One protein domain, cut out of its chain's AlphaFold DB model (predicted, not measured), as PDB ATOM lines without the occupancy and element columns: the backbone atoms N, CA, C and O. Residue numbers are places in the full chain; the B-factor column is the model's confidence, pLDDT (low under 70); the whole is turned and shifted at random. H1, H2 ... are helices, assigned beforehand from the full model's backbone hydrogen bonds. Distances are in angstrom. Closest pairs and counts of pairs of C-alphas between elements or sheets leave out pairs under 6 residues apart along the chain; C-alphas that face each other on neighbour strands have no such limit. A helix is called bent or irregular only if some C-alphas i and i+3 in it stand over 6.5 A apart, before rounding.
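What this domain is: This is residues 17 to 75 and 87 to 213 of the 460 residues of an uncharacterized protein of Planctomycetes bacterium (UniProt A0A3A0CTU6). Three long helices, H3, H7 and H8, lie side by side in a row with H7 in the middle; a fourth, H5, crosses one side of the row slantwise, packing on H7 near its last residues. The short H1 and H2 pack on the other side of the row near the same end, and little H4 sits at the far end of H5. The 186 printed residues hold eight named helices, H1 to H8 in chain order, and no named strand: all helix. The whole is elongated, 65 by 39 by 26 A, and only just loose, close to compact, with a radius of gyration of the C-alphas of 19.5 A.

How they stand to each other: H1, residues 17 to 25, and H2, residues 30 to 39, form a hairpin at a shallow tilt of 27 degrees; their closest C-alphas, of Pro 23 and Cys 33, are 5.6 A apart. H3, residues 42 to 71, touches H1 with residues 44 to 48 alone, closest at Phe 20 and Ala 44, C-alphas 5.1 A apart. H4, residues 87 to 93, and H5, residues 96 to 123, only just touch, only at the corner, with 3 pairs of C-alphas within 8 A, closest at Ala 93 and Ala 99, 6.4 A. H7, residues 134 to 176, is the hub, touching six helices. It touches H3 at a shallow tilt of 12 degrees, the same way; the closest C-alphas, of Phe 49 and Thr 146, are 6.1 A apart. H5 touches H7 with residues 117 to 122 alone, at a steep tilt of 51 degrees, opposite ways; the closest C-alphas, of Thr 121 and Gly 141, are 4.9 A apart. H6, residues 125 to 128, touches H7, closest at Leu 128 and Val 137, C-alphas 5.8 A apart. H8, residues 184 to 211, forms a hairpin with H7 at a shallow tilt of 18 degrees; C-alphas 166 and 185, the closest, are 4.8 A apart. H2 touches H8 at a steep tilt of 55 degrees, C-alphas 34 and 207, the closest, 4.1 A apart. H3 and H8 are apart. Every O i to N i+4 pair is within hydrogen-bond range in H3, H4 and H5, against 3 of 5 in H1, 3 of 6 in H2, 37 of 39 in H7 and 22 of 24 in H8; H6 is too short for one.

Where its parts are: H1 begins at C-alpha 17, (71.649, 25.522, -57.657), and is irregular: C-alphas 20 and 23 are 7.0 A apart. From first to last C-alpha H3 measures 43.1 A, H5 39.6 A, H7 60.4 A and H8 39.5 A. H7 has a kink of 32 degrees near residue 152, and H8 ends at C-alpha 211, (60.549, 17.184, -43.938).

The domain as a whole: The C-alphas farthest apart, of Gly 132 and Gly 177, are 65.8 A apart. Residues 76 to 86 are not printed, and C-alphas 75 and 87 are 22.8 A apart across the cut. Of the links printed whole, H7 to H8 is short and the others are tight. The mean pLDDT of the printed part is 73.2; 80 residues are under 70, among them 63 to 75, 87 to 118 and 166 to 190.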
ATOM      1  N   GLY A  17      71.716  24.165 -58.206       88.44
ATOM      2  CA  GLY A  17      71.649  25.522 -57.657       88.44
ATOM      3  C   GLY A  17      70.421  25.800 -56.779       88.44
ATOM      4  O   GLY A  17      70.558  26.416 -55.726       88.44
ATOM      5  N   ALA A  18      69.232  25.312 -57.143       88.19
ATOM      6  CA  ALA A  18      68.030  25.453 -56.317       88.19
ATOM      7  C   ALA A  18      68.132  24.667 -54.998       88.19
ATOM      8  O   ALA A  18      67.636  25.122 -53.968       88.19
ATOM      9  N   GLN A  19      68.800  23.509 -55.013       87.88
ATOM     10  CA  GLN A  19      69.070  22.734 -53.799       87.88
ATOM     11  C   GLN A  19      70.117  23.418 -52.915       87.88
ATOM     12  O   GLN A  19      69.903  23.539 -51.714       87.88
ATOM     13  N   PHE A  20      71.206  23.910 -53.509       88.06
ATOM     14  CA  PHE A  20      72.300  24.586 -52.807       88.06
ATOM     15  C   PHE A  20      71.869  25.915 -52.161       88.06
ATOM     16  O   PHE A  20      72.153  26.147 -50.986       88.06
ATOM     17  N   LEU A  21      71.143  26.763 -52.900       89.44
ATOM     18  CA  LEU A  21      70.661  28.067 -52.416       89.44
ATOM     19  C   LEU A  21      69.359  27.973 -51.614       89.44
ATOM     20  O   LEU A  21      68.982  28.928 -50.935       89.44
ATOM     21  N   GLY A  22      68.659  26.837 -51.673       88.50
ATOM     22  CA  GLY A  22      67.389  26.617 -50.984       88.50
ATOM     23  C   GLY A  22      67.439  26.936 -49.483       88.50
ATOM     24  O   GLY A  22      66.639  27.760 -49.033       88.50
ATOM     25  N   PRO A  23      68.374  26.362 -48.700       88.81
ATOM     26  CA  PRO A  23      68.524  26.675 -47.279       88.81
ATOM     27  C   PRO A  23      68.692  28.164 -46.978       88.81
ATOM     28  O   PRO A  23      68.107  28.656 -46.017       88.81
ATOM     29  N   ILE A  24      69.435  28.880 -47.827       88.62
ATOM     30  CA  ILE A  24      69.685  30.317 -47.680       88.62
ATOM     31  C   ILE A  24      68.400  31.094 -47.977       88.62
ATOM     32  O   ILE A  24      67.938  31.876 -47.152       88.62
ATOM     33  N   ARG A  25      67.758  30.827 -49.122       91.44
ATOM     34  CA  ARG A  25      66.527  31.516 -49.549       91.44
ATOM     35  C   ARG A  25      65.363  31.304 -48.580       91.44
ATOM     36  O   ARG A  25      64.517  32.181 -48.421       91.44
ATOM     37  N   TYR A  26      65.303  30.135 -47.947       91.19
ATOM     38  CA  TYR A  26      64.240  29.752 -47.018       91.19
ATOM     39  C   TYR A  26      64.698  29.731 -45.555       91.19
ATOM     40  O   TYR A  26      64.026  29.115 -44.722       91.19
ATOM     41  N   CYS A  27      65.787  30.428 -45.211       89.25
ATOM     42  CA  CYS A  27      66.328  30.452 -43.850       89.25
ATOM     43  C   CYS A  27      65.315  30.966 -42.814       89.25
ATOM     44  O   CYS A  27      65.303  30.486 -41.690       89.25
ATOM     45  N   PHE A  28      64.374  31.838 -43.190       90.44
ATOM     46  CA  PHE A  28      63.281  32.302 -42.316       90.44
ATOM     47  C   PHE A  28      61.953  31.551 -42.520       90.44
ATOM     48  O   PHE A  28      60.947  31.850 -41.876       90.44
ATOM     49  N   ARG A  29      61.926  30.548 -43.405       92.94
ATOM     50  CA  ARG A  29      60.745  29.735 -43.733       92.94
ATOM     51  C   ARG A  29      61.040  28.249 -43.481       92.94
ATOM     52  O   ARG A  29      61.099  27.469 -44.435       92.94
ATOM     53  N   PRO A  30      61.176  27.811 -42.211       91.62
ATOM     54  CA  PRO A  30      61.597  26.445 -41.874       91.62
ATOM     55  C   PRO A  30      60.716  25.359 -42.503       91.62
ATOM     56  O   PRO A  30      61.214  24.311 -42.904       91.62
ATOM     57  N   SER A  31      59.409  25.610 -42.649       92.06
ATOM     58  CA  SER A  31      58.479  24.673 -43.292       92.06
ATOM     59  C   SER A  31      58.804  24.399 -44.764       92.06
ATOM     60  O   SER A  31      58.533  23.302 -45.238       92.06
ATOM     61  N   HIS A  32      59.401  25.355 -45.475       92.25
ATOM     62  CA  HIS A  32      59.826  25.188 -46.865       92.25
ATOM     63  C   HIS A  32      61.248  24.622 -46.936       92.25
ATOM     64  O   HIS A  32      61.533  23.771 -47.775       92.25
ATOM     65  N   CYS A  33      62.121  25.042 -46.014       92.12
ATOM     66  CA  CYS A  33      63.505  24.582 -45.945       92.12
ATOM     67  C   CYS A  33      63.610  23.070 -45.677       92.12
ATOM     68  O   CYS A  33      64.352  22.380 -46.370       92.12
ATOM     69  N   GLY A  34      62.820  22.529 -44.740       90.00
ATOM     70  CA  GLY A  34      62.877  21.112 -44.350       90.00
ATOM     71  C   GLY A  34      62.791  20.120 -45.523       90.00
ATOM     72  O   GLY A  34      63.725  19.343 -45.719       90.00
ATOM     73  N   PRO A  35      61.722  20.142 -46.344       91.19
ATOM     74  CA  PRO A  35      61.584  19.251 -47.499       91.19
ATOM     75  C   PRO A  35      62.653  19.435 -48.585       91.19
ATOM     76  O   PRO A  35      62.918  18.498 -49.341       91.19
ATOM     77  N   ILE A  36      63.235  20.634 -48.705       91.31
ATOM     78  CA  ILE A  36      64.327  20.917 -49.648       91.31
ATOM     79  C   ILE A  36      65.626  20.307 -49.120       91.31
ATOM     80  O   ILE A  36      66.265  19.530 -49.825       91.31
ATOM     81  N   ALA A  37      65.972  20.587 -47.861       89.38
ATOM     82  CA  ALA A  37      67.157  20.049 -47.199       89.38
ATOM     83  C   ALA A  37      67.134  18.512 -47.144       89.38
ATOM     84  O   ALA A  37      68.133  17.870 -47.449       89.38
ATOM     85  N   ALA A  38      65.980  17.904 -46.854       88.75
ATOM     86  CA  ALA A  38      65.825  16.448 -46.823       88.75
ATOM     87  C   ALA A  38      66.163  15.773 -48.168       88.75
ATOM     88  O   ALA A  38      66.761  14.695 -48.194       88.75
ATOM     89  N   ARG A  39      65.811  16.422 -49.288       89.94
ATOM     90  CA  ARG A  39      65.996  15.913 -50.660       89.94
ATOM     91  C   ARG A  39      67.294  16.370 -51.326       89.94
ATOM     92  O   ARG A  39      67.545  16.005 -52.470       89.94
ATOM     93  N   MET A  40      68.108  17.150 -50.622       90.44
ATOM     94  CA  MET A  40      69.350  17.707 -51.141       90.44
ATOM     95  C   MET A  40      70.326  16.601 -51.558       90.44
ATOM     96  O   MET A  40      70.555  15.647 -50.809       90.44
ATOM     97  N   ALA A  41      70.927  16.731 -52.739       91.81
ATOM     98  CA  ALA A  41      72.025  15.870 -53.156       91.81
ATOM     99  C   ALA A  41      73.212  16.009 -52.189       91.81
ATOM    100  O   ALA A  41      73.486  17.095 -51.679       91.81
ATOM    101  N   THR A  42      73.951  14.922 -51.952       88.00
ATOM    102  CA  THR A  42      75.091  14.921 -51.019       88.00
ATOM    103  C   THR A  42      76.146  15.965 -51.393       88.00
ATOM    104  O   THR A  42      76.663  16.632 -50.505       88.00
ATOM    105  N   SER A  43      76.409  16.180 -52.686       90.06
ATOM    106  CA  SER A  43      77.331  17.226 -53.150       90.06
ATOM    107  C   SER A  43      76.834  18.638 -52.825       90.06
ATOM    108  O   SER A  43      77.593  19.441 -52.293       90.06
ATOM    109  N   ALA A  44      75.555  18.939 -53.074       89.06
ATOM    110  CA  ALA A  44      74.959  20.231 -52.726       89.06
ATOM    111  C   ALA A  44      74.982  20.478 -51.206       89.06
ATOM    112  O   ALA A  44      75.261  21.594 -50.770       89.06
ATOM    113  N   TRP A  45      74.750  19.433 -50.405       89.81
ATOM    114  CA  TRP A  45      74.852  19.494 -48.946       89.81
ATOM    115  C   TRP A  45      76.278  19.776 -48.468       89.81
ATOM    116  O   TRP A  45      76.462  20.686 -47.664       89.81
ATOM    117  N   LEU A  46      77.282  19.064 -48.991       85.19
ATOM    118  CA  LEU A  46      78.690  19.298 -48.655       85.19
ATOM    119  C   LEU A  46      79.125  20.723 -49.018       85.19
ATOM    120  O   LEU A  46      79.736  21.400 -48.197       85.19
ATOM    121  N   CYS A  47      78.753  21.219 -50.202       86.75
ATOM    122  CA  CYS A  47      79.035  22.603 -50.585       86.75
ATOM    123  C   CYS A  47      78.343  23.610 -49.657       86.75
ATOM    124  O   CYS A  47      78.956  24.603 -49.274       86.75
ATOM    125  N   ASN A  48      77.083  23.368 -49.278       86.38
ATOM    126  CA  ASN A  48      76.359  24.243 -48.353       86.38
ATOM    127  C   ASN A  48      77.013  24.256 -46.961       86.38
ATOM    128  O   ASN A  48      77.182  25.325 -46.384       86.38
ATOM    129  N   PHE A  49      77.429  23.087 -46.464       83.69
ATOM    130  CA  PHE A  49      78.161  22.942 -45.207       83.69
ATOM    131  C   PHE A  49      79.484  23.714 -45.224       83.69
ATOM    132  O   PHE A  49      79.730  24.518 -44.328       83.69
ATOM    133  N   LEU A  50      80.309  23.507 -46.255       83.69
ATOM    134  CA  LEU A  50      81.600  24.186 -46.395       83.69
ATOM    135  C   LEU A  50      81.427  25.704 -46.488       83.69
ATOM    136  O   LEU A  50      82.141  26.440 -45.815       83.69
ATOM    137  N   LEU A  51      80.449  26.177 -47.268       86.12
ATOM    138  CA  LEU A  51      80.164  27.607 -47.368       86.12
ATOM    139  C   LEU A  51      79.736  28.196 -46.015       86.12
ATOM    140  O   LEU A  51      80.232  29.251 -45.630       86.12
ATOM    141  N   ALA A  52      78.842  27.520 -45.286       80.44
ATOM    142  CA  ALA A  52      78.417  27.957 -43.959       80.44
ATOM    143  C   ALA A  52      79.601  28.003 -42.977       80.44
ATOM    144  O   ALA A  52      79.748  28.978 -42.247       80.44
ATOM    145  N   ALA A  53      80.485  27.001 -43.003       77.56
ATOM    146  CA  ALA A  53      81.683  26.968 -42.166       77.56
ATOM    147  C   ALA A  53      82.649  28.126 -42.476       77.56
ATOM    148  O   ALA A  53      83.094  28.812 -41.557       77.56
ATOM    149  N   VAL A  54      82.923  28.397 -43.759       80.94
ATOM    150  CA  VAL A  54      83.785  29.516 -44.186       80.94
ATOM    151  C   VAL A  54      83.189  30.864 -43.783       80.94
ATOM    152  O   VAL A  54      83.892  31.729 -43.274       80.94
ATOM    153  N   LEU A  55      81.885  31.061 -43.973       81.06
ATOM    154  CA  LEU A  55      81.239  32.314 -43.584       81.06
ATOM    155  C   LEU A  55      81.181  32.485 -42.059       81.06
ATOM    156  O   LEU A  55      81.323  33.603 -41.572       81.06
ATOM    157  N   ALA A  56      81.001  31.398 -41.301       75.94
ATOM    158  CA  ALA A  56      81.037  31.436 -39.842       75.94
ATOM    159  C   ALA A  56      82.438  31.815 -39.352       75.94
ATOM    160  O   ALA A  56      82.561  32.637 -38.451       75.94
ATOM    161  N   PHE A  57      83.479  31.283 -39.999       74.75
ATOM    162  CA  PHE A  57      84.865  31.673 -39.755       74.75
ATOM    163  C   PHE A  57      85.077  33.170 -39.980       74.75
ATOM    164  O   PHE A  57      85.477  33.870 -39.056       74.75
ATOM    165  N   VAL A  58      84.732  33.677 -41.169       77.50
ATOM    166  CA  VAL A  58      84.884  35.102 -41.508       77.50
ATOM    167  C   VAL A  58      84.157  35.990 -40.496       77.50
ATOM    168  O   VAL A  58      84.705  36.996 -40.052       77.50
ATOM    169  N   LEU A  59      82.943  35.604 -40.099       78.12
ATOM    170  CA  LEU A  59      82.156  36.332 -39.112       78.12
ATOM    171  C   LEU A  59      82.824  36.353 -37.730       78.12
ATOM    172  O   LEU A  59      82.918  37.416 -37.123       78.12
ATOM    173  N   ILE A  60      83.278  35.202 -37.228       71.56
ATOM    174  CA  ILE A  60      83.936  35.106 -35.919       71.56
ATOM    175  C   ILE A  60      85.232  35.913 -35.927       71.56
ATOM    176  O   ILE A  60      85.437  36.723 -35.029       71.56
ATOM    177  N   SER A  61      86.064  35.770 -36.960       72.38
ATOM    178  CA  SER A  61      87.295  36.552 -37.099       72.38
ATOM    179  C   SER A  61      87.016  38.054 -37.143       72.38
ATOM    180  O   SER A  61      87.730  38.820 -36.504       72.38
ATOM    181  N   ALA A  62      85.958  38.488 -37.837       73.06
ATOM    182  CA  ALA A  62      85.556  39.892 -37.860       73.06
ATOM    183  C   ALA A  62      85.096  40.392 -36.480       73.06
ATOM    184  O   ALA A  62      85.450  41.502 -36.090       73.06
ATOM    185  N   LEU A  63      84.343  39.581 -35.728       69.31
ATOM    186  CA  LEU A  63      83.899  39.913 -34.369       69.31
ATOM    187  C   LEU A  63      85.064  39.973 -33.372       69.31
ATOM    188  O   LEU A  63      85.090  40.866 -32.529       69.31
ATOM    189  N   VAL A  64      86.033  39.060 -33.481       67.00
ATOM    190  CA  VAL A  64      87.253  39.065 -32.657       67.00
ATOM    191  C   VAL A  64      88.106  40.290 -32.982       67.00
ATOM    192  O   VAL A  64      88.446  41.049 -32.081       67.00
ATOM    193  N   ALA A  65      88.365  40.548 -34.269       67.62
ATOM    194  CA  ALA A  65      89.126  41.719 -34.703       67.62
ATOM    195  C   ALA A  65      88.455  43.037 -34.284       67.62
ATOM    196  O   ALA A  65      89.134  43.990 -33.901       67.62
ATOM    197  N   TRP A  66      87.118  43.096 -34.319       69.81
ATOM    198  CA  TRP A  66      86.357  44.223 -33.783       69.81
ATOM    199  C   TRP A  66      86.607  44.400 -32.283       69.81
ATOM    200  O   TRP A  66      86.935  45.502 -31.845       69.81
ATOM    201  N   ASN A  67      86.468  43.330 -31.497       64.38
ATOM    202  CA  ASN A  67      86.641  43.367 -30.046       64.38
ATOM    203  C   ASN A  67      88.060  43.812 -29.641       64.38
ATOM    204  O   ASN A  67      88.217  44.674 -28.772       64.38
ATOM    205  N   ASP A  68      89.092  43.296 -30.313       61.94
ATOM    206  CA  ASP A  68      90.485  43.688 -30.068       61.94
ATOM    207  C   ASP A  68      90.754  45.143 -30.450       61.94
ATOM    208  O   ASP A  68      91.430  45.869 -29.716       61.94
ATOM    209  N   ARG A  69      90.160  45.620 -31.552       61.25
ATOM    210  CA  ARG A  69      90.239  47.034 -31.928       61.25
ATOM    211  C   ARG A  69      89.656  47.923 -30.834       61.25
ATOM    212  O   ARG A  69      90.291  48.898 -30.453       61.25
ATOM    213  N   VAL A  70      88.503  47.553 -30.273       56.22
ATOM    214  CA  VAL A  70      87.874  48.269 -29.148       56.22
ATOM    215  C   VAL A  70      88.734  48.201 -27.876       56.22
ATOM    216  O   VAL A  70      88.766  49.161 -27.107       56.22
ATOM    217  N   ARG A  71      89.464  47.103 -27.640       54.91
ATOM    218  CA  ARG A  71      90.394  46.939 -26.504       54.91
ATOM    219  C   ARG A  71      91.597  47.877 -26.553       54.91
ATOM    220  O   ARG A  71      92.026  48.329 -25.496       54.91
ATOM    221  N   ASN A  72      92.080  48.212 -27.744       56.94
ATOM    222  CA  ASN A  72      93.237  49.090 -27.921       56.94
ATOM    223  C   ASN A  72      92.911  50.592 -27.844       56.94
ATOM    224  O   ASN A  72      93.828  51.410 -27.867       56.94
ATOM    225  N   TYR A  73      91.639  50.974 -27.689       55.81
ATOM    226  CA  TYR A  73      91.270  52.328 -27.272       55.81
ATOM    227  C   TYR A  73      91.399  52.462 -25.747       55.81
ATOM    228  O   TYR A  73      90.406  52.518 -25.021       55.81
ATOM    229  N   THR A  74      92.627  52.496 -25.232       49.53
ATOM    230  CA  THR A  74      92.904  52.903 -23.849       49.53
ATOM    231  C   THR A  74      93.093  54.418 -23.789       49.53
ATOM    232  O   THR A  74      93.897  54.991 -24.519       49.53
ATOM    233  N   MET A  75      92.324  55.073 -22.918       50.16
ATOM    234  CA  MET A  75      92.415  56.507 -22.644       50.16
ATOM    235  C   MET A  75      93.746  56.829 -21.959       50.16
ATOM    236  O   MET A  75      93.869  56.640 -20.749       50.16
ATOM    237  N   SER A  87      96.861  45.425 -40.928       48.56
ATOM    238  CA  SER A  87      97.916  44.458 -41.219       48.56
ATOM    239  C   SER A  87      98.782  44.099 -40.014       48.56
ATOM    240  O   SER A  87      99.272  42.978 -39.963       48.56
ATOM    241  N   ASP A  88      98.978  45.015 -39.065       58.97
ATOM    242  CA  ASP A  88      99.831  44.799 -37.890       58.97
ATOM    243  C   ASP A  88      99.080  44.015 -36.815       58.97
ATOM    244  O   ASP A  88      99.628  43.071 -36.259       58.97
ATOM    245  N   LEU A  89      97.790  44.319 -36.619       55.41
ATOM    246  CA  LEU A  89      96.879  43.513 -35.798       55.41
ATOM    247  C   LEU A  89      96.714  42.101 -36.363       55.41
ATOM    248  O   LEU A  89      96.793  41.134 -35.616       55.41
ATOM    249  N   LEU A  90      96.534  41.965 -37.683       52.00
ATOM    250  CA  LEU A  90      96.494  40.650 -38.322       52.00
ATOM    251  C   LEU A  90      97.841  39.930 -38.219       52.00
ATOM    252  O   LEU A  90      97.839  38.732 -37.988       52.00
ATOM    253  N   ARG A  91      98.985  40.617 -38.344       57.28
ATOM    254  CA  ARG A  91     100.314  40.001 -38.167       57.28
ATOM    255  C   ARG A  91     100.599  39.568 -36.735       57.28
ATOM    256  O   ARG A  91     101.229  38.535 -36.574       57.28
ATOM    257  N   GLU A  92     100.173  40.321 -35.725       61.66
ATOM    258  CA  GLU A  92     100.286  39.913 -34.317       61.66
ATOM    259  C   GLU A  92      99.325  38.765 -34.003       61.66
ATOM    260  O   GLU A  92      99.755  37.755 -33.454       61.66
ATOM    261  N   ALA A  93      98.062  38.865 -34.431       51.28
ATOM    262  CA  ALA A  93      97.064  37.807 -34.270       51.28
ATOM    263  C   ALA A  93      97.376  36.545 -35.097       51.28
ATOM    264  O   ALA A  93      96.823  35.481 -34.837       51.28
ATOM    265  N   TRP A  94      98.235  36.651 -36.116       55.22
ATOM    266  CA  TRP A  94      98.709  35.535 -36.943       55.22
ATOM    267  C   TRP A  94     100.201  35.244 -36.727       55.22
ATOM    268  O   TRP A  94     100.792  34.467 -37.481       55.22
ATOM    269  N   GLY A  95     100.820  35.836 -35.698       67.62
ATOM    270  CA  GLY A  95     102.103  35.363 -35.188       67.62
ATOM    271  C   GLY A  95     101.960  33.899 -34.777       67.62
ATOM    272  O   GLY A  95     100.858  33.468 -34.448       67.62
ATOM    273  N   ALA A  96     103.039  33.114 -34.826       57.28
ATOM    274  CA  ALA A  96     102.970  31.657 -34.656       57.28
ATOM    275  C   ALA A  96     102.162  31.216 -33.416       57.28
ATOM    276  O   ALA A  96     101.402  30.254 -33.509       57.28
ATOM    277  N   ASP A  97     102.249  31.970 -32.316       59.16
ATOM    278  CA  ASP A  97     101.514  31.705 -31.075       59.16
ATOM    279  C   ASP A  97     100.019  32.065 -31.175       59.16
ATOM    280  O   ASP A  97      99.158  31.278 -30.791       59.16
ATOM    281  N   ALA A  98      99.678  33.206 -31.779       53.56
ATOM    282  CA  ALA A  98      98.290  33.644 -31.940       53.56
ATOM    283  C   ALA A  98      97.546  32.877 -33.048       53.56
ATOM    284  O   ALA A  98      96.353  32.601 -32.928       53.56
ATOM    285  N   ALA A  99      98.254  32.435 -34.093       54.97
ATOM    286  CA  ALA A  99      97.726  31.486 -35.067       54.97
ATOM    287  C   ALA A  99      97.387  30.145 -34.398       54.97
ATOM    288  O   ALA A  99      96.378  29.533 -34.745       54.97
ATOM    289  N   TYR A 100      98.185  29.708 -33.418       54.94
ATOM    290  CA  TYR A 100      97.916  28.501 -32.641       54.94
ATOM    291  C   TYR A 100      96.677  28.668 -31.752       54.94
ATOM    292  O   TYR A 100      95.780  27.831 -31.809       54.94
ATOM    293  N   GLU A 101      96.557  29.785 -31.025       55.25
ATOM    294  CA  GLU A 101      95.356  30.105 -30.237       55.25
ATOM    295  C   GLU A 101      94.098  30.220 -31.113       55.25
ATOM    296  O   GLU A 101      93.034  29.713 -30.754       55.25
ATOM    297  N   LEU A 102      94.207  30.828 -32.298       56.06
ATOM    298  CA  LEU A 102      93.102  30.939 -33.250       56.06
ATOM    299  C   LEU A 102      92.701  29.566 -33.810       56.06
ATOM    300  O   LEU A 102      91.512  29.291 -33.959       56.06
ATOM    301  N   ILE A 103      93.670  28.691 -34.103       59.31
ATOM    302  CA  ILE A 103      93.421  27.308 -34.535       59.31
ATOM    303  C   ILE A 103      92.772  26.498 -33.407       59.31
ATOM    304  O   ILE A 103      91.826  25.759 -33.675       59.31
ATOM    305  N   GLU A 104      93.208  26.651 -32.154       54.50
ATOM    306  CA  GLU A 104      92.591  25.995 -30.994       54.50
ATOM    307  C   GLU A 104      91.157  26.477 -30.762       54.50
ATOM    308  O   GLU A 104      90.247  25.660 -30.601       54.50
ATOM    309  N   GLN A 105      90.917  27.788 -30.828       56.00
ATOM    310  CA  GLN A 105      89.573  28.360 -30.755       56.00
ATOM    311  C   GLN A 105      88.704  27.893 -31.928       56.00
ATOM    312  O   GLN A 105      87.537  27.552 -31.733       56.00
ATOM    313  N   PHE A 106      89.258  27.809 -33.140       56.75
ATOM    314  CA  PHE A 106      88.555  27.310 -34.320       56.75
ATOM    315  C   PHE A 106      88.200  25.830 -34.189       56.75
ATOM    316  O   PHE A 106      87.076  25.431 -34.500       56.75
ATOM    317  N   PHE A 107      89.128  25.016 -33.691       53.31
ATOM    318  CA  PHE A 107      88.890  23.611 -33.410       53.31
ATOM    319  C   PHE A 107      87.823  23.454 -32.324       53.31
ATOM    320  O   PHE A 107      86.883  22.684 -32.505       53.31
ATOM    321  N   ALA A 108      87.883  24.242 -31.248       51.53
ATOM    322  CA  ALA A 108      86.880  24.240 -30.188       51.53
ATOM    323  C   ALA A 108      85.490  24.643 -30.708       51.53
ATOM    324  O   ALA A 108      84.517  23.924 -30.481       51.53
ATOM    325  N   VAL A 109      85.381  25.737 -31.469       56.22
ATOM    326  CA  VAL A 109      84.113  26.190 -32.065       56.22
ATOM    327  C   VAL A 109      83.591  25.176 -33.083       56.22
ATOM    328  O   VAL A 109      82.409  24.838 -33.056       56.22
ATOM    329  N   GLY A 110      84.453  24.648 -33.951       54.16
ATOM    330  CA  GLY A 110      84.106  23.606 -34.915       54.16
ATOM    331  C   GLY A 110      83.581  22.346 -34.227       54.16
ATOM    332  O   GLY A 110      82.531  21.829 -34.609       54.16
ATOM    333  N   MET A 111      84.243  21.898 -33.157       49.88
ATOM    334  CA  MET A 111      83.810  20.766 -32.336       49.88
ATOM    335  C   MET A 111      82.485  21.043 -31.625       49.88
ATOM    336  O   MET A 111      81.623  20.168 -31.600       49.88
ATOM    337  N   VAL A 112      82.271  22.258 -31.113       58.19
ATOM    338  CA  VAL A 112      80.988  22.673 -30.525       58.19
ATOM    339  C   VAL A 112      79.884  22.674 -31.580       58.19
ATOM    340  O   VAL A 112      78.818  22.120 -31.332       58.19
ATOM    341  N   ILE A 113      80.117  23.214 -32.779       59.91
ATOM    342  CA  ILE A 113      79.135  23.202 -33.874       59.91
ATOM    343  C   ILE A 113      78.809  21.765 -34.285       59.91
ATOM    344  O   ILE A 113      77.634  21.420 -34.405       59.91
ATOM    345  N   ILE A 114      79.815  20.905 -34.463       59.75
ATOM    346  CA  ILE A 114      79.619  19.485 -34.787       59.75
ATOM    347  C   ILE A 114      78.841  18.784 -33.671       59.75
ATOM    348  O   ILE A 114      77.906  18.034 -33.961       59.75
ATOM    349  N   ALA A 115      79.172  19.047 -32.405       63.34
ATOM    350  CA  ALA A 115      78.464  18.502 -31.256       63.34
ATOM    351  C   ALA A 115      77.010  18.983 -31.215       63.34
ATOM    352  O   ALA A 115      76.116  18.168 -31.019       63.34
ATOM    353  N   LEU A 116      76.743  20.264 -31.481       66.56
ATOM    354  CA  LEU A 116      75.396  20.840 -31.531       66.56
ATOM    355  C   LEU A 116      74.580  20.303 -32.710       66.56
ATOM    356  O   LEU A 116      73.407  19.984 -32.540       66.56
ATOM    357  N   VAL A 117      75.183  20.154 -33.891       66.00
ATOM    358  CA  VAL A 117      74.554  19.545 -35.076       66.00
ATOM    359  C   VAL A 117      74.235  18.075 -34.816       66.00
ATOM    360  O   VAL A 117      73.133  17.616 -35.132       66.00
ATOM    361  N   SER A 118      75.165  17.345 -34.201       64.38
ATOM    362  CA  SER A 118      74.982  15.945 -33.815       64.38
ATOM    363  C   SER A 118      73.888  15.817 -32.761       64.38
ATOM    364  O   SER A 118      72.965  15.026 -32.932       64.38
ATOM    365  N   LEU A 119      73.922  16.660 -31.729       73.06
ATOM    366  CA  LEU A 119      72.928  16.723 -30.667       73.06
ATOM    367  C   LEU A 119      71.548  17.072 -31.221       73.06
ATOM    368  O   LEU A 119      70.585  16.392 -30.896       73.06
ATOM    369  N   ALA A 120      71.435  18.072 -32.096       69.44
ATOM    370  CA  ALA A 120      70.180  18.443 -32.743       69.44
ATOM    371  C   ALA A 120      69.638  17.297 -33.606       69.44
ATOM    372  O   ALA A 120      68.461  16.946 -33.510       69.44
ATOM    373  N   THR A 121      70.498  16.670 -34.411       70.81
ATOM    374  CA  THR A 121      70.137  15.501 -35.228       70.81
ATOM    375  C   THR A 121      69.627  14.357 -34.355       70.81
ATOM    376  O   THR A 121      68.617  13.738 -34.680       70.81
ATOM    377  N   TRP A 122      70.274  14.118 -33.214       72.56
ATOM    378  CA  TRP A 122      69.873  13.110 -32.238       72.56
ATOM    379  C   TRP A 122      68.557  13.464 -31.535       72.56
ATOM    380  O   TRP A 122      67.631  12.658 -31.525       72.56
ATOM    381  N   VAL A 123      68.421  14.686 -31.020       72.44
ATOM    382  CA  VAL A 123      67.223  15.209 -30.336       72.44
ATOM    383  C   VAL A 123      65.966  15.084 -31.201       72.44
ATOM    384  O   VAL A 123      64.887  14.778 -30.687       72.44
ATOM    385  N   PHE A 124      66.101  15.290 -32.512       75.62
ATOM    386  CA  PHE A 124      65.003  15.191 -33.477       75.62
ATOM    387  C   PHE A 124      64.967  13.859 -34.239       75.62
ATOM    388  O   PHE A 124      64.130  13.690 -35.127       75.62
ATOM    389  N   LEU A 125      65.812  12.883 -33.885       76.94
ATOM    390  CA  LEU A 125      65.888  11.587 -34.567       76.94
ATOM    391  C   LEU A 125      64.520  10.895 -34.615       76.94
ATOM    392  O   LEU A 125      64.122  10.351 -35.643       76.94
ATOM    393  N   ILE A 126      63.767  10.976 -33.518       71.94
ATOM    394  CA  ILE A 126      62.437  10.371 -33.396       71.94
ATOM    395  C   ILE A 126      61.369  11.088 -34.242       71.94
ATOM    396  O   ILE A 126      60.390  10.472 -34.645       71.94
ATOM    397  N   ASP A 127      61.550  12.377 -34.546       71.44
ATOM    398  CA  ASP A 127      60.650  13.126 -35.430       71.44
ATOM    399  C   ASP A 127      60.864  12.752 -36.910       71.44
ATOM    400  O   ASP A 127      59.954  12.918 -37.734       71.44
ATOM    401  N   LEU A 128      62.057  12.247 -37.247       69.50
ATOM    402  CA  LEU A 128      62.447  11.857 -38.601       69.50
ATOM    403  C   LEU A 128      62.338  10.352 -38.866       69.50
ATOM    404  O   LEU A 128      62.140   9.964 -40.018       69.50
ATOM    405  N   TYR A 129      62.490   9.499 -37.847       75.94
ATOM    406  CA  TYR A 129      62.488   8.050 -38.037       75.94
ATOM    407  C   TYR A 129      61.118   7.574 -38.533       75.94
ATOM    408  O   TYR A 129      60.126   7.578 -37.815       75.94
ATOM    409  N   ARG A 130      61.040   7.168 -39.799       67.31
ATOM    410  CA  ARG A 130      59.854   6.535 -40.381       67.31
ATOM    411  C   ARG A 130      60.325   5.353 -41.219       67.31
ATOM    412  O   ARG A 130      61.210   5.516 -42.054       67.31
ATOM    413  N   ARG A 131      59.717   4.177 -41.018       59.09
ATOM    414  CA  ARG A 131      59.893   2.966 -41.852       59.09
ATOM    415  C   ARG A 131      61.230   2.209 -41.727       59.09
ATOM    416  O   ARG A 131      61.740   1.683 -42.712       59.09
ATOM    417  N   GLY A 132      61.802   2.103 -40.527       62.75
ATOM    418  CA  GLY A 132      62.770   1.025 -40.262       62.75
ATOM    419  C   GLY A 132      64.232   1.266 -40.670       62.75
ATOM    420  O   GLY A 132      65.082   0.443 -40.346       62.75
ATOM    421  N   ARG A 133      64.566   2.353 -41.384       75.50
ATOM    422  CA  ARG A 133      65.942   2.609 -41.858       75.50
ATOM    423  C   ARG A 133      66.562   3.811 -41.156       75.50
ATOM    424  O   ARG A 133      66.173   4.949 -41.395       75.50
ATOM    425  N   VAL A 134      67.568   3.553 -40.325       77.44
ATOM    426  CA  VAL A 134      68.246   4.569 -39.500       77.44
ATOM    427  C   VAL A 134      69.142   5.498 -40.332       77.44
ATOM    428  O   VAL A 134      69.128   6.709 -40.128       77.44
ATOM    429  N   ALA A 135      69.882   4.969 -41.310       79.81
ATOM    430  CA  ALA A 135      70.861   5.762 -42.062       79.81
ATOM    431  C   ALA A 135      70.251   6.936 -42.868       79.81
ATOM    432  O   ALA A 135      70.746   8.057 -42.732       79.81
ATOM    433  N   PRO A 136      69.154   6.765 -43.640       82.69
ATOM    434  CA  PRO A 136      68.520   7.885 -44.347       82.69
ATOM    435  C   PRO A 136      67.975   8.963 -43.404       82.69
ATOM    436  O   PRO A 136      67.954  10.141 -43.748       82.69
ATOM    437  N   VAL A 137      67.548   8.556 -42.208       80.88
ATOM    438  CA  VAL A 137      67.000   9.434 -41.170       80.88
ATOM    439  C   VAL A 137      68.109  10.293 -40.571       80.88
ATOM    440  O   VAL A 137      67.950  11.510 -40.499       80.88
ATOM    441  N   ILE A 138      69.248   9.687 -40.219       81.25
ATOM    442  CA  ILE A 138      70.431  10.419 -39.748       81.25
ATOM    443  C   ILE A 138      70.904  11.400 -40.822       81.25
ATOM    444  O   ILE A 138      71.124  12.570 -40.523       81.25
ATOM    445  N   LEU A 139      70.987  10.965 -42.082       84.19
ATOM    446  CA  LEU A 139      71.418  11.828 -43.179       84.19
ATOM    447  C   LEU A 139      70.448  12.997 -43.418       84.19
ATOM    448  O   LEU A 139      70.881  14.127 -43.629       84.19
ATOM    449  N   CYS A 140      69.137  12.752 -43.348       86.38
ATOM    450  CA  CYS A 140      68.115  13.798 -43.423       86.38
ATOM    451  C   CYS A 140      68.260  14.807 -42.274       86.38
ATOM    452  O   CYS A 140      68.257  16.017 -42.506       86.38
ATOM    453  N   GLY A 141      68.447  14.314 -41.048       84.38
ATOM    454  CA  GLY A 141      68.639  15.158 -39.875       84.38
ATOM    455  C   GLY A 141      69.910  15.993 -39.955       84.38
ATOM    456  O   GLY A 141      69.838  17.201 -39.745       84.38
ATOM    457  N   ALA A 142      71.022  15.396 -40.386       82.38
ATOM    458  CA  ALA A 142      72.277  16.100 -40.620       82.38
ATOM    459  C   ALA A 142      72.109  17.218 -41.661       82.38
ATOM    460  O   ALA A 142      72.512  18.351 -41.412       82.38
ATOM    461  N   ARG A 143      71.429  16.951 -42.787       88.50
ATOM    462  CA  ARG A 143      71.148  17.966 -43.820       88.50
ATOM    463  C   ARG A 143      70.319  19.134 -43.288       88.50
ATOM    464  O   ARG A 143      70.626  20.288 -43.580       88.50
ATOM    465  N   ILE A 144      69.278  18.854 -42.504       86.50
ATOM    466  CA  ILE A 144      68.422  19.895 -41.914       86.50
ATOM    467  C   ILE A 144      69.175  20.675 -40.830       86.50
ATOM    468  O   ILE A 144      69.028  21.892 -40.748       86.50
ATOM    469  N   ALA A 145      70.002  20.004 -40.027       83.12
ATOM    470  CA  ALA A 145      70.834  20.645 -39.018       83.12
ATOM    471  C   ALA A 145      71.899  21.555 -39.653       83.12
ATOM    472  O   ALA A 145      72.058  22.689 -39.214       83.12
ATOM    473  N   THR A 146      72.537  21.132 -40.750       81.75
ATOM    474  CA  THR A 146      73.406  22.005 -41.557       81.75
ATOM    475  C   THR A 146      72.641  23.209 -42.104       81.75
ATOM    476  O   THR A 146      73.121  24.335 -42.011       81.75
ATOM    477  N   ALA A 147      71.424  23.010 -42.621       84.69
ATOM    478  CA  ALA A 147      70.590  24.108 -43.110       84.69
ATOM    479  C   ALA A 147      70.196  25.102 -41.998       84.69
ATOM    480  O   ALA A 147      70.021  26.288 -42.272       84.69
ATOM    481  N   ALA A 148      70.098  24.641 -40.746       82.44
ATOM    482  CA  ALA A 148      69.911  25.496 -39.575       82.44
ATOM    483  C   ALA A 148      71.161  26.318 -39.218       82.44
ATOM    484  O   ALA A 148      71.049  27.294 -38.478       82.44
ATOM    485  N   GLY A 149      72.327  25.973 -39.775       76.56
ATOM    486  CA  GLY A 149      73.550  26.762 -39.655       76.56
ATOM    487  C   GLY A 149      73.360  28.201 -40.135       76.56
ATOM    488  O   GLY A 149      73.839  29.120 -39.490       76.56
ATOM    489  N   TRP A 150      72.561  28.428 -41.182       80.88
ATOM    490  CA  TRP A 150      72.279  29.770 -41.704       80.88
ATOM    491  C   TRP A 150      71.557  30.691 -40.709       80.88
ATOM    492  O   TRP A 150      72.096  31.751 -40.387       80.88
ATOM    493  N   PRO A 151      70.366  30.338 -40.178       75.12
ATOM    494  CA  PRO A 151      69.744  31.150 -39.139       75.12
ATOM    495  C   PRO A 151      70.597  31.209 -37.863       75.12
ATOM    496  O   PRO A 151      70.622  32.257 -37.228       75.12
ATOM    497  N   ALA A 152      71.331  30.146 -37.506       74.69
ATOM    498  CA  ALA A 152      72.242  30.171 -36.359       74.69
ATOM    499  C   ALA A 152      73.375  31.196 -36.532       74.69
ATOM    500  O   ALA A 152      73.658  31.946 -35.606       74.69
ATOM    501  N   MET A 153      73.975  31.286 -37.721       75.25
ATOM    502  CA  MET A 153      75.004  32.278 -38.041       75.25
ATOM    503  C   MET A 153      74.464  33.703 -37.996       75.25
ATOM    504  O   MET A 153      75.130  34.580 -37.462       75.25
ATOM    505  N   LEU A 154      73.258  33.947 -38.517       75.50
ATOM    506  CA  LEU A 154      72.627  35.269 -38.435       75.50
ATOM    507  C   LEU A 154      72.338  35.665 -36.982       75.50
ATOM    508  O   LEU A 154      72.567  36.811 -36.600       75.50
ATOM    509  N   LEU A 155      71.881  34.712 -36.164       74.62
ATOM    510  CA  LEU A 155      71.688  34.918 -34.729       74.62
ATOM    511  C   LEU A 155      73.019  35.178 -34.015       74.62
ATOM    512  O   LEU A 155      73.093  36.104 -33.216       74.62
ATOM    513  N   ALA A 156      74.070  34.419 -34.332       71.06
ATOM    514  CA  ALA A 156      75.404  34.603 -33.768       71.06
ATOM    515  C   ALA A 156      76.019  35.950 -34.173       71.06
ATOM    516  O   ALA A 156      76.596  36.624 -33.328       71.06
ATOM    517  N   ALA A 157      75.845  36.379 -35.428       71.69
ATOM    518  CA  ALA A 157      76.284  37.686 -35.912       71.69
ATOM    519  C   ALA A 157      75.595  38.819 -35.148       71.69
ATOM    520  O   ALA A 157      76.259  39.707 -34.619       71.69
ATOM    521  N   GLY A 158      74.261  38.763 -35.059       73.94
ATOM    522  CA  GLY A 158      73.478  39.756 -34.327       73.94
ATOM    523  C   GLY A 158      73.818  39.777 -32.837       73.94
ATOM    524  O   GLY A 158      73.957  40.848 -32.255       73.94
ATOM    525  N   PHE A 159      74.011  38.605 -32.230       71.25
ATOM    526  CA  PHE A 159      74.390  38.470 -30.826       71.25
ATOM    527  C   PHE A 159      75.799  38.998 -30.549       71.25
ATOM    528  O   PHE A 159      75.984  39.787 -29.627       71.25
ATOM    529  N   GLY A 160      76.780  38.627 -31.374       66.94
ATOM    530  CA  GLY A 160      78.145  39.132 -31.274       66.94
ATOM    531  C   GLY A 160      78.205  40.649 -31.442       66.94
ATOM    532  O   GLY A 160      78.881  41.320 -30.666       66.94
ATOM    533  N   ALA A 161      77.451  41.210 -32.391       71.00
ATOM    534  CA  ALA A 161      77.332  42.657 -32.551       71.00
ATOM    535  C   ALA A 161      76.689  43.326 -31.322       71.00
ATOM    536  O   ALA A 161      77.171  44.363 -30.873       71.00
ATOM    537  N   ALA A 162      75.645  42.721 -30.744       68.94
ATOM    538  CA  ALA A 162      74.991  43.232 -29.541       68.94
ATOM    539  C   ALA A 162      75.914  43.209 -28.312       68.94
ATOM    540  O   ALA A 162      75.948  44.195 -27.580       68.94
ATOM    541  N   ILE A 163      76.689  42.134 -28.103       67.88
ATOM    542  CA  ILE A 163      77.695  42.067 -27.028       67.88
ATOM    543  C   ILE A 163      78.741  43.160 -27.220       67.88
ATOM    544  O   ILE A 163      79.015  43.900 -26.283       67.88
ATOM    545  N   ASN A 164      79.300  43.286 -28.427       64.75
ATOM    546  CA  ASN A 164      80.319  44.296 -28.711       64.75
ATOM    547  C   ASN A 164      79.787  45.718 -28.485       64.75
ATOM    548  O   ASN A 164      80.482  46.551 -27.910       64.75
ATOM    549  N   LEU A 165      78.549  46.001 -28.903       70.38
ATOM    550  CA  LEU A 165      77.917  47.301 -28.676       70.38
ATOM    551  C   LEU A 165      77.683  47.565 -27.180       70.38
ATOM    552  O   LEU A 165      77.894  48.682 -26.715       70.38
ATOM    553  N   ALA A 166      77.270  46.542 -26.432       68.06
ATOM    554  CA  ALA A 166      77.032  46.633 -24.998       68.06
ATOM    555  C   ALA A 166      78.326  46.830 -24.194       68.06
ATOM    556  O   ALA A 166      78.361  47.679 -23.307       68.06
ATOM    557  N   ASP A 167      79.392  46.101 -24.528       68.38
ATOM    558  CA  ASP A 167      80.722  46.286 -23.937       68.38
ATOM    559  C   ASP A 167      81.282  47.677 -24.267       68.38
ATOM    560  O   ASP A 167      81.806  48.370 -23.395       68.38
ATOM    561  N   HIS A 168      81.096  48.148 -25.504       69.31
ATOM    562  CA  HIS A 168      81.500  49.499 -25.887       69.31
ATOM    563  C   HIS A 168      80.747  50.577 -25.096       69.31
ATOM    564  O   HIS A 168      81.357  51.543 -24.632       69.31
ATOM    565  N   HIS A 169      79.439  50.402 -24.904       69.44
ATOM    566  CA  HIS A 169      78.624  51.314 -24.109       69.44
ATOM    567  C   HIS A 169      79.065  51.346 -22.640       69.44
ATOM    568  O   HIS A 169      79.261  52.427 -22.094       69.44
ATOM    569  N   ASP A 170      79.309  50.185 -22.031       66.94
ATOM    570  CA  ASP A 170      79.775  50.076 -20.643       66.94
ATOM    571  C   ASP A 170      81.141  50.752 -20.437       66.94
ATOM    572  O   ASP A 170      81.363  51.474 -19.462       66.94
ATOM    573  N   ARG A 171      82.061  50.595 -21.397       69.25
ATOM    574  CA  ARG A 171      83.354  51.297 -21.381       69.25
ATOM    575  C   ARG A 171      83.196  52.807 -21.532       69.25
ATOM    576  O   ARG A 171      83.902  53.554 -20.857       69.25
ATOM    577  N   TYR A 172      82.281  53.256 -22.391       67.88
ATOM    578  CA  TYR A 172      81.961  54.675 -22.540       67.88
ATOM    579  C   TYR A 172      81.384  55.256 -21.241       67.88
ATOM    580  O   TYR A 172      81.851  56.294 -20.780       67.88
ATOM    581  N   GLU A 173      80.437  54.572 -20.595       67.94
ATOM    582  CA  GLU A 173      79.871  55.010 -19.312       67.94
ATOM    583  C   GLU A 173      80.938  55.089 -18.210       67.94
ATOM    584  O   GLU A 173      81.018  56.101 -17.505       67.94
ATOM    585  N   ARG A 174      81.828  54.087 -18.125       69.19
ATOM    586  CA  ARG A 174      82.996  54.115 -17.226       69.19
ATOM    587  C   ARG A 174      83.913  55.307 -17.507       69.19
ATOM    588  O   ARG A 174      84.375  55.945 -16.564       69.19
ATOM    589  N   ALA A 175      84.146  55.639 -18.776       65.75
ATOM    590  CA  ALA A 175      84.975  56.777 -19.171       65.75
ATOM    591  C   ALA A 175      84.342  58.139 -18.828       65.75
ATOM    592  O   ALA A 175      85.061  59.088 -18.523       65.75
ATOM    593  N   VAL A 176      83.010  58.239 -18.842       69.94
ATOM    594  CA  VAL A 176      82.262  59.468 -18.507       69.94
ATOM    595  C   VAL A 176      81.948  59.561 -17.000       69.94
ATOM    596  O   VAL A 176      81.379  60.546 -16.535       69.94
ATOM    597  N   GLY A 177      82.349  58.565 -16.201       68.94
ATOM    598  CA  GLY A 177      82.110  58.533 -14.753       68.94
ATOM    599  C   GLY A 177      80.659  58.225 -14.372       68.94
ATOM    600  O   GLY A 177      80.269  58.407 -13.217       68.94
ATOM    601  N   VAL A 178      79.850  57.737 -15.318       65.19
ATOM    602  CA  VAL A 178      78.478  57.293 -15.061       65.19
ATOM    603  C   VAL A 178      78.549  55.857 -14.554       65.19
ATOM    604  O   VAL A 178      78.480  54.891 -15.298       65.19
ATOM    605  N   SER A 179      78.737  55.711 -13.246       53.81
ATOM    606  CA  SER A 179      78.706  54.418 -12.563       53.81
ATOM    607  C   SER A 179      77.255  53.923 -12.455       53.81
ATOM    608  O   SER A 179      76.638  54.019 -11.391       53.81
ATOM    609  N   ARG A 180      76.687  53.368 -13.530       55.25
ATOM    610  CA  ARG A 180      75.571  52.424 -13.382       55.25
ATOM    611  C   ARG A 180      76.138  51.017 -13.262       55.25
ATOM    612  O   ARG A 180      76.947  50.587 -14.067       55.25
ATOM    613  N   ARG A 181      75.702  50.285 -12.232       57.34
ATOM    614  CA  ARG A 181      76.153  48.912 -11.933       57.34
ATOM    615  C   ARG A 181      75.604  47.854 -12.900       57.34
ATOM    616  O   ARG A 181      75.779  46.671 -12.640       57.34
ATOM    617  N   LEU A 182      74.894  48.240 -13.962       56.69
ATOM    618  CA  LEU A 182      74.247  47.295 -14.866       56.69
ATOM    619  C   LEU A 182      75.102  47.106 -16.122       56.69
ATOM    620  O   LEU A 182      74.997  47.887 -17.062       56.69
ATOM    621  N   HIS A 183      75.915  46.050 -16.160       63.75
ATOM    622  CA  HIS A 183      76.621  45.681 -17.383       63.75
ATOM    623  C   HIS A 183      75.591  45.247 -18.432       63.75
ATOM    624  O   HIS A 183      75.033  44.149 -18.382       63.75
ATOM    625  N   VAL A 184      75.318  46.118 -19.407       63.06
ATOM    626  CA  VAL A 184      74.408  45.830 -20.531       63.06
ATOM    627  C   VAL A 184      74.822  44.537 -21.248       63.06
ATOM    628  O   VAL A 184      73.965  43.800 -21.734       63.06
ATOM    629  N   ALA A 185      76.122  44.219 -21.252       59.56
ATOM    630  CA  ALA A 185      76.678  42.994 -21.819       59.56
ATOM    631  C   ALA A 185      76.162  41.727 -21.117       59.56
ATOM    632  O   ALA A 185      75.803  40.760 -21.795       59.56
ATOM    633  N   ASP A 186      76.034  41.751 -19.789       60.75
ATOM    634  CA  ASP A 186      75.472  40.632 -19.036       60.75
ATOM    635  C   ASP A 186      73.998  40.455 -19.400       60.75
ATOM    636  O   ASP A 186      73.565  39.361 -19.754       60.75
ATOM    637  N   LEU A 187      73.225  41.541 -19.436       63.81
ATOM    638  CA  LEU A 187      71.810  41.481 -19.811       63.81
ATOM    639  C   LEU A 187      71.625  40.944 -21.244       63.81
ATOM    640  O   LEU A 187      70.757  40.112 -21.506       63.81
ATOM    641  N   VAL A 188      72.494  41.341 -22.174       65.88
ATOM    642  CA  VAL A 188      72.520  40.795 -23.536       65.88
ATOM    643  C   VAL A 188      72.807  39.289 -23.524       65.88
ATOM    644  O   VAL A 188      72.047  38.527 -24.130       65.88
ATOM    645  N   MET A 189      73.840  38.831 -22.813       65.56
ATOM    646  CA  MET A 189      74.199  37.408 -22.747       65.56
ATOM    647  C   MET A 189      73.116  36.551 -22.090       65.56
ATOM    648  O   MET A 189      72.776  35.477 -22.592       65.56
ATOM    649  N   PHE A 190      72.526  37.045 -21.007       64.69
ATOM    650  CA  PHE A 190      71.541  36.312 -20.226       64.69
ATOM    651  C   PHE A 190      70.178  36.187 -20.915       64.69
ATOM    652  O   PHE A 190      69.476  35.209 -20.666       64.69
ATOM    653  N   TRP A 191      69.808  37.110 -21.810       70.50
ATOM    654  CA  TRP A 191      68.488  37.110 -22.454       70.50
ATOM    655  C   TRP A 191      68.519  36.757 -23.938       70.50
ATOM    656  O   TRP A 191      67.693  35.965 -24.410       70.50
ATOM    657  N   ILE A 192      69.461  37.322 -24.696       72.69
ATOM    658  CA  ILE A 192      69.480  37.161 -26.153       72.69
ATOM    659  C   ILE A 192      69.936  35.751 -26.524       72.69
ATOM    660  O   ILE A 192      69.316  35.127 -27.386       72.69
ATOM    661  N   PHE A 193      70.948  35.207 -25.844       70.25
ATOM    662  CA  PHE A 193      71.454  33.867 -26.139       70.25
ATOM    663  C   PHE A 193      70.404  32.754 -25.956       70.25
ATOM    664  O   PHE A 193      70.155  32.017 -26.917       70.25
ATOM    665  N   PRO A 194      69.732  32.603 -24.793       68.00
ATOM    666  CA  PRO A 194      68.722  31.557 -24.643       68.00
ATOM    667  C   PRO A 194      67.534  31.772 -25.587       68.00
ATOM    668  O   PRO A 194      66.995  30.800 -26.121       68.00
ATOM    669  N   THR A 195      67.168  33.025 -25.876       74.88
ATOM    670  CA  THR A 195      66.135  33.343 -26.874       74.88
ATOM    671  C   THR A 195      66.547  32.872 -28.268       74.88
ATOM    672  O   THR A 195      65.766  32.204 -28.947       74.88
ATOM    673  N   ALA A 196      67.785  33.143 -28.690       76.25
ATOM    674  CA  ALA A 196      68.334  32.672 -29.957       76.25
ATOM    675  C   ALA A 196      68.336  31.136 -30.038       76.25
ATOM    676  O   ALA A 196      67.871  30.569 -31.030       76.25
ATOM    677  N   CYS A 197      68.758  30.454 -28.970       77.50
ATOM    678  CA  CYS A 197      68.701  28.995 -28.866       77.50
ATOM    679  C   CYS A 197      67.267  28.461 -29.003       77.50
ATOM    680  O   CYS A 197      67.019  27.545 -29.790       77.50
ATOM    681  N   LEU A 198      66.299  29.048 -28.293       79.19
ATOM    682  CA  LEU A 198      64.886  28.664 -28.375       79.19
ATOM    683  C   LEU A 198      64.318  28.860 -29.784       79.19
ATOM    684  O   LEU A 198      63.613  27.984 -30.296       79.19
ATOM    685  N   LEU A 199      64.642  29.980 -30.432       82.06
ATOM    686  CA  LEU A 199      64.241  30.255 -31.810       82.06
ATOM    687  C   LEU A 199      64.845  29.235 -32.778       82.06
ATOM    688  O   LEU A 199      64.128  28.729 -33.644       82.06
ATOM    689  N   LEU A 200      66.117  28.874 -32.599       82.25
ATOM    690  CA  LEU A 200      66.797  27.866 -33.408       82.25
ATOM    691  C   LEU A 200      66.187  26.468 -33.218       82.25
ATOM    692  O   LEU A 200      65.897  25.781 -34.196       82.25
ATOM    693  N   ILE A 201      65.905  26.063 -31.978       80.94
ATOM    694  CA  ILE A 201      65.225  24.795 -31.661       80.94
ATOM    695  C   ILE A 201      63.822  24.768 -32.277       80.94
ATOM    696  O   ILE A 201      63.410  23.771 -32.880       80.94
ATOM    697  N   ALA A 202      63.071  25.867 -32.160       84.06
ATOM    698  CA  ALA A 202      61.745  25.992 -32.755       84.06
ATOM    699  C   ALA A 202      61.806  25.924 -34.289       84.06
ATOM    700  O   ALA A 202      60.946  25.287 -34.913       84.06
ATOM    701  N   TRP A 203      62.822  26.548 -34.888       89.44
ATOM    702  CA  TRP A 203      63.099  26.499 -36.317       89.44
ATOM    703  C   TRP A 203      63.388  25.070 -36.778       89.44
ATOM    704  O   TRP A 203      62.676  24.560 -37.646       89.44
ATOM    705  N   LEU A 204      64.342  24.394 -36.128       85.81
ATOM    706  CA  LEU A 204      64.722  23.006 -36.398       85.81
ATOM    707  C   LEU A 204      63.508  22.091 -36.308       85.81
ATOM    708  O   LEU A 204      63.178  21.401 -37.268       85.81
ATOM    709  N   GLY A 205      62.755  22.161 -35.210       85.25
ATOM    710  CA  GLY A 205      61.560  21.344 -35.041       85.25
ATOM    711  C   GLY A 205      60.513  21.577 -36.137       85.25
ATOM    712  O   GLY A 205      59.837  20.637 -36.554       85.25
ATOM    713  N   ARG A 206      60.349  22.813 -36.635       89.44
ATOM    714  CA  ARG A 206      59.443  23.105 -37.764       89.44
ATOM    715  C   ARG A 206      59.967  22.526 -39.078       89.44
ATOM    716  O   ARG A 206      59.166  21.956 -39.819       89.44
ATOM    717  N   ALA A 207      61.265  22.651 -39.348       87.81
ATOM    718  CA  ALA A 207      61.893  22.106 -40.547       87.81
ATOM    719  C   ALA A 207      61.817  20.573 -40.568       87.81
ATOM    720  O   ALA A 207      61.302  20.008 -41.531       87.81
ATOM    721  N   MET A 208      62.194  19.914 -39.469       86.81
ATOM    722  CA  MET A 208      62.123  18.457 -39.299       86.81
ATOM    723  C   MET A 208      60.697  17.928 -39.483       86.81
ATOM    724  O   MET A 208      60.469  17.017 -40.276       86.81
ATOM    725  N   ARG A 209      59.703  18.545 -38.825       86.12
ATOM    726  CA  ARG A 209      58.291  18.154 -38.988       86.12
ATOM    727  C   ARG A 209      57.780  18.343 -40.408       86.12
ATOM    728  O   ARG A 209      56.883  17.622 -40.818       86.12
ATOM    729  N   SER A 210      58.276  19.342 -41.134       89.06
ATOM    730  CA  SER A 210      57.881  19.543 -42.526       89.06
ATOM    731  C   SER A 210      58.541  18.520 -43.446       89.06
ATOM    732  O   SER A 210      57.869  17.928 -44.284       89.06
ATOM    733  N   ALA A 211      59.829  18.238 -43.233       86.94
ATOM    734  CA  ALA A 211      60.549  17.184 -43.938       86.94
ATOM    735  C   ALA A 211      59.888  15.811 -43.752       86.94
ATOM    736  O   ALA A 211      59.812  15.028 -44.697       86.94
ATOM    737  N   SER A 212      59.346  15.538 -42.561       81.88
ATOM    738  CA  SER A 212      58.665  14.277 -42.279       81.88
ATOM    739  C   SER A 212      57.230  14.193 -42.810       81.88
ATOM    740  O   SER A 212      56.675  13.102 -42.807       81.88
ATOM    741  N   ARG A 213      56.622  15.270 -43.339       81.44
ATOM    742  CA  ARG A 213      55.255  15.244 -43.921       81.44
ATOM    743  C   ARG A 213      55.121  14.454 -45.230       81.44
ATOM    744  O   ARG A 213      54.013  14.377 -45.754       81.44
TER     745      ARG A 213